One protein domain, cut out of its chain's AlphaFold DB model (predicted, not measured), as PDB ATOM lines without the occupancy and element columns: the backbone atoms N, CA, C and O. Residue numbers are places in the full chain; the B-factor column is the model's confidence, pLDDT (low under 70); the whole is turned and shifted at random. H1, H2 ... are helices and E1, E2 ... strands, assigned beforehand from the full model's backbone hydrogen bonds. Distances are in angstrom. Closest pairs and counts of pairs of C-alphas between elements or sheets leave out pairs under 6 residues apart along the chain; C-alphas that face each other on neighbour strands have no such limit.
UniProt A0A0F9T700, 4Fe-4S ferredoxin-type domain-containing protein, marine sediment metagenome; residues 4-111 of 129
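This is residues 4 to 111 of the 129 residues of the protein "4Fe-4S ferredoxin-type domain-containing protein" of marine sediment metagenome (UniProt A0A0F9T700). There is little regular structure: a compact body mostly of loops holds two small antiparallel strand hairpins, E1-E2 and E3-E4, and four scattered short helices; residues 4 to 10 and 82 to 87 stick out. The 108 printed residues, 32 in named elements, are mixed, ordered E1 E2 H1 E3 E4 H2 H3 H4. The radius of gyration of the C-alphas is 14.4 A, the spans 40 by 35 by 31 A.

Past residue 29, find hairpin E1, residues 30 to 32, and E2, residues 38 to 40; N 31 and O 39 are 3.0 A apart. Helix H1, residues 50 to 54, precedes hairpin E3, residues 61 to 63, and E4, residues 66 to 68, with N 68 and O 61 at 2.8 A. The closest C-alphas of H1 and E3, Arg 52 and Glu 61, are 6.3 A apart; those of E2 and E4, Val 40 and Val 67, 7.2 A. H2, residues 72 to 75, and H3, residues 78 to 82, meet only through their link. H4, residues 101 to 106, is apart from H3. H1, H3 and H4 have every O i to N i+4 pair within hydrogen-bond range; H2 is too short.

E1 begins at C-alpha 30 (241.836, 256.156, 136.055); H4, 8.8 A long, ends at C-alpha 106 (253.865, 235.953, 129.086).

The printed part has no cut; H3 to H4 is a long link, and residue 94 is under 70 in pLDDT.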
ATOM      1  N   TYR A   4     233.520 231.231 126.106       75.69
ATOM      2  CA  TYR A   4     232.256 230.529 125.897       75.69
ATOM      3  C   TYR A   4     232.291 229.609 124.674       75.69
ATOM      4  O   TYR A   4     231.815 228.480 124.740       75.69
ATOM      5  N   GLU A   5     232.903 230.054 123.572       84.00
ATOM      6  CA  GLU A   5     233.057 229.257 122.345       84.00
ATOM      7  C   GLU A   5     233.862 227.968 122.553       84.00
ATOM      8  O   GLU A   5     233.732 227.036 121.762       84.00
ATOM      9  N   ILE A   6     234.699 227.915 123.592       83.19
ATOM     10  CA  ILE A   6     235.555 226.764 123.910       83.19
ATOM     11  C   ILE A   6     235.113 226.026 125.181       83.19
ATOM     12  O   ILE A   6     235.832 225.145 125.641       83.19
ATOM     13  N   GLY A   7     233.939 226.357 125.733       84.12
ATOM     14  CA  GLY A   7     233.331 225.629 126.851       84.12
ATOM     15  C   GLY A   7     233.966 225.870 128.223       84.12
ATOM     16  O   GLY A   7     233.831 225.020 129.095       84.12
ATOM     17  N   ILE A   8     234.656 226.997 128.429       84.50
ATOM     18  CA  ILE A   8     235.274 227.334 129.721       84.50
ATOM     19  C   ILE A   8     234.384 228.315 130.486       84.50
ATOM     20  O   ILE A   8     234.180 229.442 130.032       84.50
ATOM     21  N   ASP A   9     233.917 227.903 131.668       81.12
ATOM     22  CA  ASP A   9     233.115 228.717 132.592       81.12
ATOM     23  C   ASP A   9     233.958 229.184 133.792       81.12
ATOM     24  O   ASP A   9     233.842 228.700 134.916       81.12
ATOM     25  N   GLY A  10     234.903 230.087 133.518       85.69
ATOM     26  CA  GLY A  10     235.804 230.649 134.521       85.69
ATOM     27  C   GLY A  10     235.646 232.160 134.638       85.69
ATOM     28  O   GLY A  10     235.758 232.889 133.649       85.69
ATOM     29  N   ALA A  11     235.437 232.652 135.859       88.19
ATOM     30  CA  ALA A  11     235.344 234.082 136.120       88.19
ATOM     31  C   ALA A  11     236.730 234.745 136.054       88.19
ATOM     32  O   ALA A  11     237.633 234.416 136.823       88.19
ATOM     33  N   VAL A  12     236.887 235.731 135.168       93.50
ATOM     34  CA  VAL A  12     238.078 236.588 135.115       93.50
ATOM     35  C   VAL A  12     237.701 237.985 135.584       93.50
ATOM     36  O   VAL A  12     237.103 238.766 134.847       93.50
ATOM     37  N   VAL A  13     238.057 238.297 136.827       93.62
ATOM     38  CA  VAL A  13     237.803 239.594 137.465       93.62
ATOM     39  C   VAL A  13     239.116 240.309 137.776       93.62
ATOM     40  O   VAL A  13     240.200 239.744 137.657       93.62
ATOM     41  N   CYS A  14     239.051 241.598 138.111       95.38
ATOM     42  CA  CYS A  14     240.245 242.351 138.488       95.38
ATOM     43  C   CYS A  14     240.810 241.819 139.811       95.38
ATOM     44  O   CYS A  14     240.129 241.864 140.830       95.38
ATOM     45  N   ASN A  15     242.081 241.415 139.811       93.81
ATOM     46  CA  ASN A  15     242.759 240.917 141.013       93.81
ATOM     47  C   ASN A  15     243.367 242.022 141.884       93.81
ATOM     48  O   ASN A  15     244.139 241.715 142.783       93.81
ATOM     49  N   GLN A  16     243.111 243.299 141.576       93.94
ATOM     50  CA  GLN A  16     243.710 244.437 142.284       93.94
ATOM     51  C   GLN A  16     245.243 244.321 142.404       93.94
ATOM     52  O   GLN A  16     245.821 244.487 143.470       93.94
ATOM     53  N   CYS A  17     245.908 243.979 141.295       95.44
ATOM     54  CA  CYS A  17     247.327 243.632 141.301       95.44
ATOM     55  C   CYS A  17     248.228 244.750 141.834       95.44
ATOM     56  O   CYS A  17     247.992 245.929 141.549       95.44
ATOM     57  N   GLN A  18     249.320 244.364 142.494       94.88
ATOM     58  CA  GLN A  18     250.266 245.293 143.116       94.88
ATOM     59  C   GLN A  18     250.820 246.325 142.124       94.88
ATOM     60  O   GLN A  18     250.948 247.499 142.456       94.88
ATOM     61  N   GLU A  19     251.113 245.914 140.887       96.06
ATOM     62  CA  GLU A  19     251.729 246.790 139.883       96.06
ATOM     63  C   GLU A  19     250.757 247.794 139.252       96.06
ATOM     64  O   GLU A  19     251.194 248.659 138.496       96.06
ATOM     65  N   ARG A  20     249.444 247.645 139.491       96.06
ATOM     66  CA  ARG A  20     248.375 248.498 138.945       96.06
ATOM     67  C   ARG A  20     248.575 248.843 137.461       96.06
ATOM     68  O   ARG A  20     248.405 249.982 137.052       96.06
ATOM     69  N   TYR A  21     248.851 247.847 136.608       97.44
ATOM     70  CA  TYR A  21     249.110 248.064 135.169       97.44
ATOM     71  C   TYR A  21     248.023 248.858 134.427       97.44
ATOM     72  O   TYR A  21     248.279 249.400 133.355       97.44
ATOM     73  N   CYS A  22     246.796 248.868 134.948       96.69
ATOM     74  CA  CYS A  22     245.693 249.639 134.390       96.69
ATOM     75  C   CYS A  22     245.826 251.153 134.616       96.69
ATOM     76  O   CYS A  22     245.285 251.903 133.805       96.69
ATOM     77  N   ASP A  23     246.594 251.596 135.616       96.44
ATOM     78  CA  ASP A  23     246.909 253.000 135.902       96.44
ATOM     79  C   ASP A  23     247.992 253.540 134.948       96.44
ATOM     80  O   ASP A  23     249.092 253.944 135.311       96.44
ATOM     81  N   CYS A  24     247.696 253.450 133.655       96.38
ATOM     82  CA  CYS A  24     248.533 253.934 132.558       96.38
ATOM     83  C   CYS A  24     247.754 254.878 131.634       96.38
ATOM     84  O   CYS A  24     248.109 255.059 130.467       96.38
ATOM     85  N   CYS A  25     246.641 255.431 132.126       97.75
ATOM     86  CA  CYS A  25     245.752 256.259 131.326       97.75
ATOM     87  C   CYS A  25     246.440 257.589 130.962       97.75
ATOM     88  O   CYS A  25     246.763 258.356 131.870       97.75
ATOM     89  N   PRO A  26     246.615 257.915 129.666       97.44
ATOM     90  CA  PRO A  26     247.228 259.182 129.259       97.44
ATOM     91  C   PRO A  26     246.389 260.401 129.676       97.44
ATOM     92  O   PRO A  26     246.947 261.425 130.056       97.44
ATOM     93  N   GLU A  27     245.061 260.256 129.697       97.75
ATOM     94  CA  GLU A  27     244.106 261.298 130.109       97.75
ATOM     95  C   GLU A  27     243.908 261.371 131.629       97.75
ATOM     96  O   GLU A  27     243.088 262.147 132.113       97.75
ATOM     97  N   LYS A  28     244.611 260.526 132.401       97.31
ATOM     98  CA  LYS A  28     244.439 260.402 133.860       97.31
ATOM     99  C   LYS A  28     242.983 260.145 134.275       97.31
ATOM    100  O   LYS A  28     242.537 260.564 135.337       97.31
ATOM    101  N   ALA A  29     242.238 259.431 133.431       97.88
ATOM    102  CA  ALA A  29     240.854 259.063 133.700       97.88
ATOM    103  C   ALA A  29     240.721 257.918 134.719       97.88
ATOM    104  O   ALA A  29     239.607 257.600 135.111       97.88
ATOM    105  N   ILE A  30     241.824 257.272 135.108       97.56
ATOM    106  CA  ILE A  30     241.836 256.156 136.055       97.56
ATOM    107  C   ILE A  30     242.438 256.637 137.370       97.56
ATOM    108  O   ILE A  30     243.458 257.320 137.370       97.56
ATOM    109  N   THR A  31     241.797 256.269 138.474       96.62
ATOM    110  CA  THR A  31     242.291 256.495 139.836       96.62
ATOM    111  C   THR A  31     242.087 255.234 140.669       96.62
ATOM    112  O   THR A  31     241.213 254.420 140.359       96.62
ATOM    113  N   ILE A  32     242.908 255.063 141.705       94.44
ATOM    114  CA  ILE A  32     242.742 253.995 142.692       94.44
ATOM    115  C   ILE A  32     242.067 254.601 143.919       94.44
ATOM    116  O   ILE A  32     242.580 255.566 144.490       94.44
ATOM    117  N   GLY A  33     240.894 254.076 144.267       91.31
ATOM    118  CA  GLY A  33     240.125 254.531 145.417       91.31
ATOM    119  C   GLY A  33     240.683 254.016 146.742       91.31
ATOM    120  O   GLY A  33     241.683 253.295 146.794       91.31
ATOM    121  N   SER A  34     240.035 254.404 147.839       89.19
ATOM    122  CA  SER A  34     240.479 254.060 149.193       89.19
ATOM    123  C   SER A  34     240.342 252.576 149.530       89.19
ATOM    124  O   SER A  34     240.985 252.119 150.464       89.19
ATOM    125  N   LEU A  35     239.512 251.826 148.801       87.88
ATOM    126  CA  LEU A  35     239.347 250.381 148.979       87.88
ATOM    127  C   LEU A  35     240.252 249.583 148.023       87.88
ATOM    128  O   LEU A  35     240.133 248.362 147.941       87.88
ATOM    129  N   GLY A  36     241.128 250.258 147.268       88.44
ATOM    130  CA  GLY A  36     241.947 249.643 146.221       88.44
ATOM    131  C   GLY A  36     241.198 249.410 144.904       88.44
ATOM    132  O   GLY A  36     241.755 248.819 143.969       88.44
ATOM    133  N   GLU A  37     239.958 249.883 144.799       91.88
ATOM    134  CA  GLU A  37     239.120 249.782 143.616       91.88
ATOM    135  C   GLU A  37     239.622 250.665 142.469       91.88
ATOM    136  O   GLU A  37     240.240 251.710 142.677       91.88
ATOM    137  N   VAL A  38     239.342 250.250 141.233       95.50
ATOM    138  CA  VAL A  38     239.689 251.036 140.046       95.50
ATOM    139  C   VAL A  38     238.493 251.900 139.666       95.50
ATOM    140  O   VAL A  38     237.455 251.378 139.269       95.50
ATOM    141  N   VAL A  39     238.655 253.220 139.733       95.88
ATOM    142  CA  VAL A  39     237.616 254.189 139.366       95.88
ATOM    143  C   VAL A  39     237.961 254.821 138.025       95.88
ATOM    144  O   VAL A  39     239.053 255.369 137.852       95.88
ATOM    145  N   VAL A  40     237.022 254.764 137.077       97.06
ATOM    146  CA  VAL A  40     237.165 255.358 135.741       97.06
ATOM    147  C   VAL A  40     236.251 256.574 135.602       97.06
ATOM    148  O   VAL A  40     235.030 256.465 135.690       97.06
ATOM    149  N   SER A  41     236.836 257.738 135.333       96.94
ATOM    150  CA  SER A  41     236.106 258.962 135.015       96.94
ATOM    151  C   SER A  41     235.562 258.918 133.588       96.94
ATOM    152  O   SER A  41     236.327 258.931 132.622       96.94
ATOM    153  N   GLN A  42     234.237 258.922 133.446       94.31
ATOM    154  CA  GLN A  42     233.569 258.942 132.137       94.31
ATOM    155  C   GLN A  42     233.772 260.260 131.382       94.31
ATOM    156  O   GLN A  42     233.714 260.277 130.160       94.31
ATOM    157  N   THR A  43     234.033 261.362 132.088       96.25
ATOM    158  CA  THR A  43     234.245 262.672 131.455       96.25
ATOM    159  C   THR A  43     235.643 262.812 130.859       96.25
ATOM    160  O   THR A  43     235.815 263.532 129.882       96.25
ATOM    161  N   LEU A  44     236.635 262.128 131.437       97.62
ATOM    162  CA  LEU A  44     238.024 262.156 130.970       97.62
ATOM    163  C   LEU A  44     238.358 260.985 130.035       97.62
ATOM    164  O   LEU A  44     239.310 261.056 129.262       97.62
ATOM    165  N   CYS A  45     237.624 259.873 130.118       97.62
ATOM    166  CA  CYS A  45     237.930 258.682 129.337       97.62
ATOM    167  C   CYS A  45     237.594 258.874 127.853       97.62
ATOM    168  O   CYS A  45     236.442 259.047 127.475       97.62
ATOM    169  N   THR A  46     238.601 258.736 126.992       97.38
ATOM    170  CA  THR A  46     238.462 258.803 125.527       97.38
ATOM    171  C   THR A  46     238.283 257.433 124.867       97.38
ATOM    172  O   THR A  46     238.395 257.310 123.649       97.38
ATOM    173  N   LEU A  47     238.072 256.373 125.659       97.38
ATOM    174  CA  LEU A  47     237.922 254.986 125.189       97.38
ATOM    175  C   LEU A  47     239.104 254.461 124.348       97.38
ATOM    176  O   LEU A  47     238.968 253.525 123.562       97.38
ATOM    177  N   CYS A  48     240.312 254.992 124.564       97.12
ATOM    178  CA  CYS A  48     241.511 254.629 123.796       97.12
ATOM    179  C   CYS A  48     241.970 253.161 123.963       97.12
ATOM    180  O   CYS A  48     242.805 252.664 123.199       97.12
ATOM    181  N   GLY A  49     241.470 252.450 124.980       96.50
ATOM    182  CA  GLY A  49     241.739 251.026 125.202       96.50
ATOM    183  C   GLY A  49     243.134 250.683 125.731       96.50
ATOM    184  O   GLY A  49     243.489 249.502 125.790       96.50
ATOM    185  N   VAL A  50     243.934 251.672 126.137       97.50
ATOM    186  CA  VAL A  50     245.292 251.443 126.664       97.50
ATOM    187  C   VAL A  50     245.258 250.610 127.952       97.50
ATOM    188  O   VAL A  50     245.975 249.614 128.040       97.50
ATOM    189  N   CYS A  51     244.363 250.921 128.895       97.56
ATOM    190  CA  CYS A  51     244.195 250.157 130.138       97.56
ATOM    191  C   CYS A  51     243.794 248.690 129.880       97.56
ATOM    192  O   CYS A  51     244.388 247.772 130.452       97.56
ATOM    193  N   ARG A  52     242.873 248.451 128.932       97.56
ATOM    194  CA  ARG A  52     242.471 247.110 128.467       97.56
ATOM    195  C   ARG A  52     243.659 246.309 127.941       97.56
ATOM    196  O   ARG A  52     243.866 245.159 128.329       97.56
ATOM    197  N   LYS A  53     244.491 246.923 127.098       97.06
ATOM    198  CA  LYS A  53     245.724 246.297 126.586       97.06
ATOM    199  C   LYS A  53     246.765 246.081 127.687       97.06
ATOM    200  O   LYS A  53     247.542 245.126 127.612       97.06
ATOM    201  N   ALA A  54     246.798 246.936 128.704       97.50
ATOM    202  CA  ALA A  54     247.780 246.863 129.774       97.50
ATOM    203  C   ALA A  54     247.507 245.728 130.773       97.50
ATOM    204  O   ALA A  54     248.475 245.111 131.229       97.50
ATOM    205  N   CYS A  55     246.237 245.406 131.045       98.06
ATOM    206  CA  CYS A  55     245.836 244.333 131.959       98.06
ATOM    207  C   CYS A  55     246.436 242.969 131.535       98.06
ATOM    208  O   CYS A  55     246.199 242.543 130.400       98.06
ATOM    209  N   PRO A  56     247.206 242.272 132.397       97.88
ATOM    210  CA  PRO A  56     247.821 240.980 132.069       97.88
ATOM    211  C   PRO A  56     246.837 239.822 131.903       97.88
ATOM    212  O   PRO A  56     247.116 238.913 131.128       97.88
ATOM    213  N   ILE A  57     245.714 239.870 132.624       97.31
ATOM    214  CA  ILE A  57     244.706 238.798 132.692       97.31
ATOM    215  C   ILE A  57     243.469 239.086 131.837       97.31
ATOM    216  O   ILE A  57     242.600 238.241 131.702       97.31
ATOM    217  N   GLY A  58     243.387 240.275 131.231       96.38
ATOM    218  CA  GLY A  58     242.250 240.648 130.387       96.38
ATOM    219  C   GLY A  58     240.953 240.908 131.161       96.38
ATOM    220  O   GLY A  58     239.882 240.713 130.610       96.38
ATOM    221  N   ALA A  59     241.035 241.368 132.413       97.19
ATOM    222  CA  ALA A  59     239.873 241.665 133.262       97.19
ATOM    223  C   ALA A  59     239.193 243.026 132.981       97.19
ATOM    224  O   ALA A  59     238.274 243.407 133.697       97.19
ATOM    225  N   ILE A  60     239.676 243.792 131.996       97.19
ATOM    226  CA  ILE A  60     239.102 245.089 131.613       97.19
ATOM    227  C   ILE A  60     238.460 244.940 130.243       97.19
ATOM    228  O   ILE A  60     239.142 244.576 129.279       97.19
ATOM    229  N   GLU A  61     237.188 245.297 130.143       94.56
ATOM    230  CA  GLU A  61     236.446 245.300 128.885       94.56
ATOM    231  C   GLU A  61     235.945 246.699 128.540       94.56
ATOM    232  O   GLU A  61     235.801 247.561 129.402       94.56
ATOM    233  N   ILE A  62     235.731 246.942 127.249       95.50
ATOM    234  CA  ILE A  62     235.124 248.181 126.757       95.50
ATOM    235  C   ILE A  62     233.890 247.788 125.967       95.50
ATOM    236  O   ILE A  62     234.006 247.049 124.989       95.50
ATOM    237  N   PHE A  63     232.730 248.260 126.405       93.56
ATOM    238  CA  PHE A  63     231.446 247.921 125.807       93.56
ATOM    239  C   PHE A  63     230.458 249.078 125.991       93.56
ATOM    240  O   PHE A  63     230.457 249.717 127.035       93.56
ATOM    241  N   ASN A  64     229.640 249.361 124.971       94.06
ATOM    242  CA  ASN A  64     228.653 250.451 124.972       94.06
ATOM    243  C   ASN A  64     229.186 251.791 125.514       94.06
ATOM    244  O   ASN A  64     228.533 252.426 126.331       94.06
ATOM    245  N   ASP A  65     230.383 252.194 125.087       92.88
ATOM    246  CA  ASP A  65     231.048 253.431 125.522       92.88
ATOM    247  C   ASP A  65     231.440 253.496 127.012       92.88
ATOM    248  O   ASP A  65     231.815 254.552 127.520       92.88
ATOM    249  N   PHE A  66     231.456 252.355 127.707       93.94
ATOM    250  CA  PHE A  66     231.952 252.231 129.076       93.94
ATOM    251  C   PHE A  66     233.185 251.335 129.153       93.94
ATOM    252  O   PHE A  66     233.293 250.313 128.474       93.94
ATOM    253  N   VAL A  67     234.109 251.705 130.041       96.69
ATOM    254  CA  VAL A  67     235.195 250.829 130.489       96.69
ATOM    255  C   VAL A  67     234.706 250.067 131.716       96.69
ATOM    256  O   VAL A  67     234.474 250.664 132.764       96.69
ATOM    257  N   TYR A  68     234.577 248.752 131.592       95.31
ATOM    258  CA  TYR A  68     234.206 247.860 132.682       95.31
ATOM    259  C   TYR A  68     235.459 247.308 133.359       95.31
ATOM    260  O   TYR A  68     236.288 246.642 132.735       95.31
ATOM    261  N   VAL A  69     235.584 247.591 134.650       96.25
ATOM    262  CA  VAL A  69     236.608 247.078 135.563       96.25
ATOM    263  C   VAL A  69     235.990 247.015 136.962       96.25
ATOM    264  O   VAL A  69     235.052 247.753 137.245       96.25
ATOM    265  N   CYS A  70     236.473 246.117 137.824       94.81
ATOM    266  CA  CYS A  70     235.953 246.004 139.186       94.81
ATOM    267  C   CYS A  70     236.218 247.295 139.980       94.81
ATOM    268  O   CYS A  70     237.370 247.631 140.267       94.81
ATOM    269  N   ASP A  71     235.134 247.963 140.356       94.25
ATOM    270  CA  ASP A  71     235.073 249.139 141.227       94.25
ATOM    271  C   ASP A  71     234.652 248.764 142.666       94.25
ATOM    272  O   ASP A  71     234.211 249.607 143.446       94.25
ATOM    273  N   LEU A  72     234.712 247.465 142.997       93.75
ATOM    274  CA  LEU A  72     234.206 246.870 144.242       93.75
ATOM    275  C   LEU A  72     232.738 247.206 144.551       93.75
ATOM    276  O   LEU A  72     232.293 247.047 145.690       93.75
ATOM    277  N   CYS A  73     231.970 247.650 143.549       94.12
ATOM    278  CA  CYS A  73     230.590 248.102 143.693       94.12
ATOM    279  C   CYS A  73     230.417 249.106 144.851       94.12
ATOM    280  O   CYS A  73     229.438 249.028 145.596       94.12
ATOM    281  N   GLY A  74     231.390 250.004 145.049       89.19
ATOM    282  CA  GLY A  74     231.371 250.980 146.145       89.19
ATOM    283  C   GLY A  74     231.506 250.361 147.542       89.19
ATOM    284  O   GLY A  74     230.934 250.879 148.499       89.19
ATOM    285  N   GLY A  75     232.206 249.229 147.660       91.06
ATOM    286  CA  GLY A  75     232.430 248.522 148.926       91.06
ATOM    287  C   GLY A  75     231.348 247.502 149.282       91.06
ATOM    288  O   GLY A  75     231.414 246.887 150.345       91.06
ATOM    289  N   ARG A  76     230.370 247.280 148.396       92.56
ATOM    290  CA  ARG A  76     229.324 246.264 148.564       92.56
ATOM    291  C   ARG A  76     229.239 245.370 147.318       92.56
ATOM    292  O   ARG A  76     228.374 245.589 146.465       92.56
ATOM    293  N   PRO A  77     230.152 244.388 147.165       94.31
ATOM    294  CA  PRO A  77     230.287 243.620 145.929       94.31
ATOM    295  C   PRO A  77     229.036 242.804 145.590       94.31
ATOM    296  O   PRO A  77     228.689 241.837 146.268       94.31
ATOM    297  N   LYS A  78     228.385 243.144 144.472       95.38
ATOM    298  CA  LYS A  78     227.166 242.456 144.010       95.38
ATOM    299  C   LYS A  78     227.402 241.000 143.613       95.38
ATOM    300  O   LYS A  78     226.484 240.192 143.689       95.38
ATOM    301  N   CYS A  79     228.619 240.654 143.188       94.50
ATOM    302  CA  CYS A  79     228.979 239.271 142.876       94.50
ATOM    303  C   CYS A  79     228.829 238.357 144.100       94.50
ATOM    304  O   CYS A  79     228.330 237.245 143.960       94.50
ATOM    305  N   ILE A  80     229.179 238.844 145.292       94.38
ATOM    306  CA  ILE A  80     229.051 238.091 146.545       94.38
ATOM    307  C   ILE A  80     227.590 237.963 146.944       94.38
ATOM    308  O   ILE A  80     227.154 236.870 147.283       94.38
ATOM    309  N   GLU A  81     226.807 239.038 146.820       94.88
ATOM    310  CA  GLU A  81     225.360 238.979 147.071       94.88
ATOM    311  C   GLU A  81     224.648 237.973 146.152       94.88
ATOM    312  O   GLU A  81     223.675 237.338 146.555       94.88
ATOM    313  N   ALA A  82     225.136 237.807 144.920       95.38
ATOM    314  CA  ALA A  82     224.603 236.840 143.968       95.38
ATOM    315  C   ALA A  82     225.056 235.390 144.239       95.38
ATOM    316  O   ALA A  82     224.383 234.451 143.805       95.38
ATOM    317  N   CYS A  83     226.177 235.185 144.938       94.94
ATOM    318  CA  CYS A  83     226.751 233.864 145.176       94.94
ATOM    319  C   CYS A  83     226.029 233.135 146.319       94.94
ATOM    320  O   CYS A  83     226.405 233.227 147.484       94.94
ATOM    321  N   LYS A  84     224.999 232.359 145.972       94.94
ATOM    322  CA  LYS A  84     224.212 231.579 146.946       94.94
ATOM    323  C   LYS A  84     225.009 230.471 147.638       94.94
ATOM    324  O   LYS A  84     224.709 230.140 148.777       94.94
ATOM    325  N   GLU A  85     226.020 229.937 146.957       94.19
ATOM    326  CA  GLU A  85     226.873 228.853 147.462       94.19
ATOM    327  C   GLU A  85     227.959 229.343 148.434       94.19
ATOM    328  O   GLU A  85     228.634 228.534 149.062       94.19
ATOM    329  N   GLY A  86     228.171 230.661 148.553       91.38
ATOM    330  CA  GLY A  86     229.214 231.219 149.419       91.38
ATOM    331  C   GLY A  86     230.648 230.931 148.951       91.38
ATOM    332  O   GLY A  86     231.571 230.963 149.757       91.38
ATOM    333  N   ALA A  87     230.852 230.663 147.656       91.31
ATOM    334  CA  ALA A  87     232.163 230.351 147.078       91.31
ATOM    335  C   ALA A  87     233.134 231.546 147.045       91.31
ATOM    336  O   ALA A  87     234.333 231.366 146.836       91.31
ATOM    337  N   ILE A  88     232.625 232.767 147.222       91.56
ATOM    338  CA  ILE A  88     233.409 234.004 147.231       91.56
ATOM    339  C   ILE A  88     233.078 234.849 148.461       91.56
ATOM    340  O   ILE A  88     231.917 234.970 148.852       91.56
ATOM    341  N   THR A  89     234.106 235.463 149.042       90.94
ATOM    342  CA  THR A  89     234.023 236.355 150.207       90.94
ATOM    343  C   THR A  89     234.683 237.702 149.898       90.94
ATOM    344  O   THR A  89     235.398 237.843 148.905       90.94
ATOM    345  N   PHE A  90     234.406 238.719 150.719       89.81
ATOM    346  CA  PHE A  90     235.041 240.034 150.615       89.81
ATOM    347  C   PHE A  90     235.619 240.433 151.954       89.81
ATOM    348  O   PHE A  90     234.901 240.565 152.944       89.81
ATOM    349  N   GLU A  91     236.924 240.647 151.937       85.75
ATOM    350  CA  GLU A  91     237.707 241.149 153.047       85.75
ATOM    351  C   GLU A  91     238.511 242.332 152.515       85.75
ATOM    352  O   GLU A  91     239.042 242.289 151.399       85.75
ATOM    353  N   VAL A  92     238.556 243.415 153.285       79.06
ATOM    354  CA  VAL A  92     239.379 244.573 152.945       79.06
ATOM    355  C   VAL A  92     240.764 244.310 153.520       79.06
ATOM    356  O   VAL A  92     240.973 244.448 154.723       79.06
ATOM    357  N   ASP A  93     241.685 243.894 152.655       77.38
ATOM    358  CA  ASP A  93     243.096 243.710 152.985       77.38
ATOM    359  C   ASP A  93     243.948 244.637 152.107       77.38
ATOM    360  O   ASP A  93     244.008 244.485 150.887       77.38
ATOM    361  N   GLU A  94     244.613 245.606 152.738       68.94
ATOM    362  CA  GLU A  94     245.543 246.529 152.073       68.94
ATOM    363  C   GLU A  94     246.895 245.865 151.738       68.94
ATOM    364  O   GLU A  94     247.720 246.438 151.023       68.94
ATOM    365  N   THR A  95     247.151 244.662 152.258       72.88
ATOM    366  CA  THR A  95     248.451 243.983 152.185       72.88
ATOM    367  C   THR A  95     248.499 242.853 151.153       72.88
ATOM    368  O   THR A  95     249.561 242.622 150.566       72.88
ATOM    369  N   HIS A  96     247.373 242.195 150.849       80.81
ATOM    370  CA  HIS A  96     247.306 241.136 149.833       80.81
ATOM    371  C   HIS A  96     246.872 241.646 148.459       80.81
ATOM    372  O   HIS A  96     245.720 241.534 148.038       80.81
ATOM    373  N   HIS A  97     247.855 242.105 147.689       88.38
ATOM    374  CA  HIS A  97     247.703 242.333 146.255       88.38
ATOM    375  C   HIS A  97     248.619 241.388 145.466       88.38
ATOM    376  O   HIS A  97     249.843 241.487 145.585       88.38
ATOM    377  N   PRO A  98     248.079 240.474 144.637       92.56
ATOM    378  CA  PRO A  98     248.905 239.539 143.887       92.56
ATOM    379  C   PRO A  98     249.744 240.273 142.837       92.56
ATOM    380  O   PRO A  98     249.256 241.151 142.119       92.56
ATOM    381  N   SER A  99     251.006 239.867 142.703       95.62
ATOM    382  CA  SER A  99     251.856 240.305 141.596       95.62
ATOM    383  C   SER A  99     251.446 239.595 140.308       95.62
ATOM    384  O   SER A  99     251.322 238.369 140.265       95.62
ATOM    385  N   LEU A 100     251.275 240.360 139.230       96.75
ATOM    386  CA  LEU A 100     250.998 239.814 137.897       96.75
ATOM    387  C   LEU A 100     252.194 239.948 136.947       96.75
ATOM    388  O   LEU A 100     252.034 239.777 135.739       96.75
ATOM    389  N   THR A 101     253.398 240.222 137.454       97.56
ATOM    390  CA  THR A 101     254.601 240.430 136.629       97.56
ATOM    391  C   THR A 101     254.911 239.247 135.700       97.56
ATOM    392  O   THR A 101     255.217 239.454 134.520       97.56
ATOM    393  N   ALA A 102     254.773 238.006 136.178       96.69
ATOM    394  CA  ALA A 102     254.969 236.813 135.346       96.69
ATOM    395  C   ALA A 102     253.961 236.763 134.184       96.69
ATOM    396  O   ALA A 102     254.353 236.695 133.016       96.69
ATOM    397  N   LEU A 103     252.671 236.920 134.499       96.81
ATOM    398  CA  LEU A 103     251.593 236.958 133.509       96.81
ATOM    399  C   LEU A 103     251.785 238.122 132.530       96.81
ATOM    400  O   LEU A 103     251.612 237.947 131.329       96.81
ATOM    401  N   LYS A 104     252.229 239.296 132.995       97.19
ATOM    402  CA  LYS A 104     252.480 240.465 132.139       97.19
ATOM    403  C   LYS A 104     253.530 240.177 131.068       97.19
ATOM    404  O   LYS A 104     253.380 240.631 129.929       97.19
ATOM    405  N   LYS A 105     254.592 239.452 131.427       96.75
ATOM    406  CA  LYS A 105     255.653 239.052 130.495       96.75
ATOM    407  C   LYS A 105     255.134 238.046 129.467       96.75
ATOM    408  O   LYS A 105     255.393 238.219 128.276       96.75
ATOM    409  N   GLU A 106     254.391 237.041 129.920       97.12
ATOM    410  CA  GLU A 106     253.865 235.953 129.086       97.12
ATOM    411  C   GLU A 106     252.772 236.440 128.121       97.12
ATOM    412  O   GLU A 106     252.744 236.042 126.956       97.12
ATOM    413  N   THR A 107     251.919 237.372 128.553       96.75
ATOM    414  CA  THR A 107     250.745 237.800 127.782       96.75
ATOM    415  C   THR A 107     250.930 239.095 126.988       96.75
ATOM    416  O   THR A 107     249.978 239.623 126.407       96.75
ATOM    417  N   LYS A 108     252.160 239.620 126.891       94.62
ATOM    418  CA  LYS A 108     252.467 240.916 126.248       94.62
ATOM    419  C   LYS A 108     251.935 241.051 124.813       94.62
ATOM    420  O   LYS A 108     251.587 242.156 124.405       94.62
ATOM    421  N   LYS A 109     251.903 239.955 124.050       94.94
ATOM    422  CA  LYS A 109     251.458 239.924 122.641       94.94
ATOM    423  C   LYS A 109     250.022 239.411 122.461       94.94
ATOM    424  O   LYS A 109     249.567 239.294 121.329       94.94
ATOM    425  N   MET A 110     249.330 239.087 123.551       96.12
ATOM    426  CA  MET A 110     247.992 238.501 123.524       96.12
ATOM    427  C   MET A 110     246.906 239.581 123.519       96.12
ATOM    428  O   MET A 110     247.050 240.639 124.141       96.12
ATOM    429  N   ASN A 111     245.792 239.294 122.849       94.12
ATOM    430  CA  ASN A 111     244.560 240.070 122.989       94.12
ATOM    431  C   ASN A 111     243.835 239.741 124.316       94.12
ATOM    432  O   ASN A 111     244.267 238.863 125.064       94.12
TER     433      ASN A 111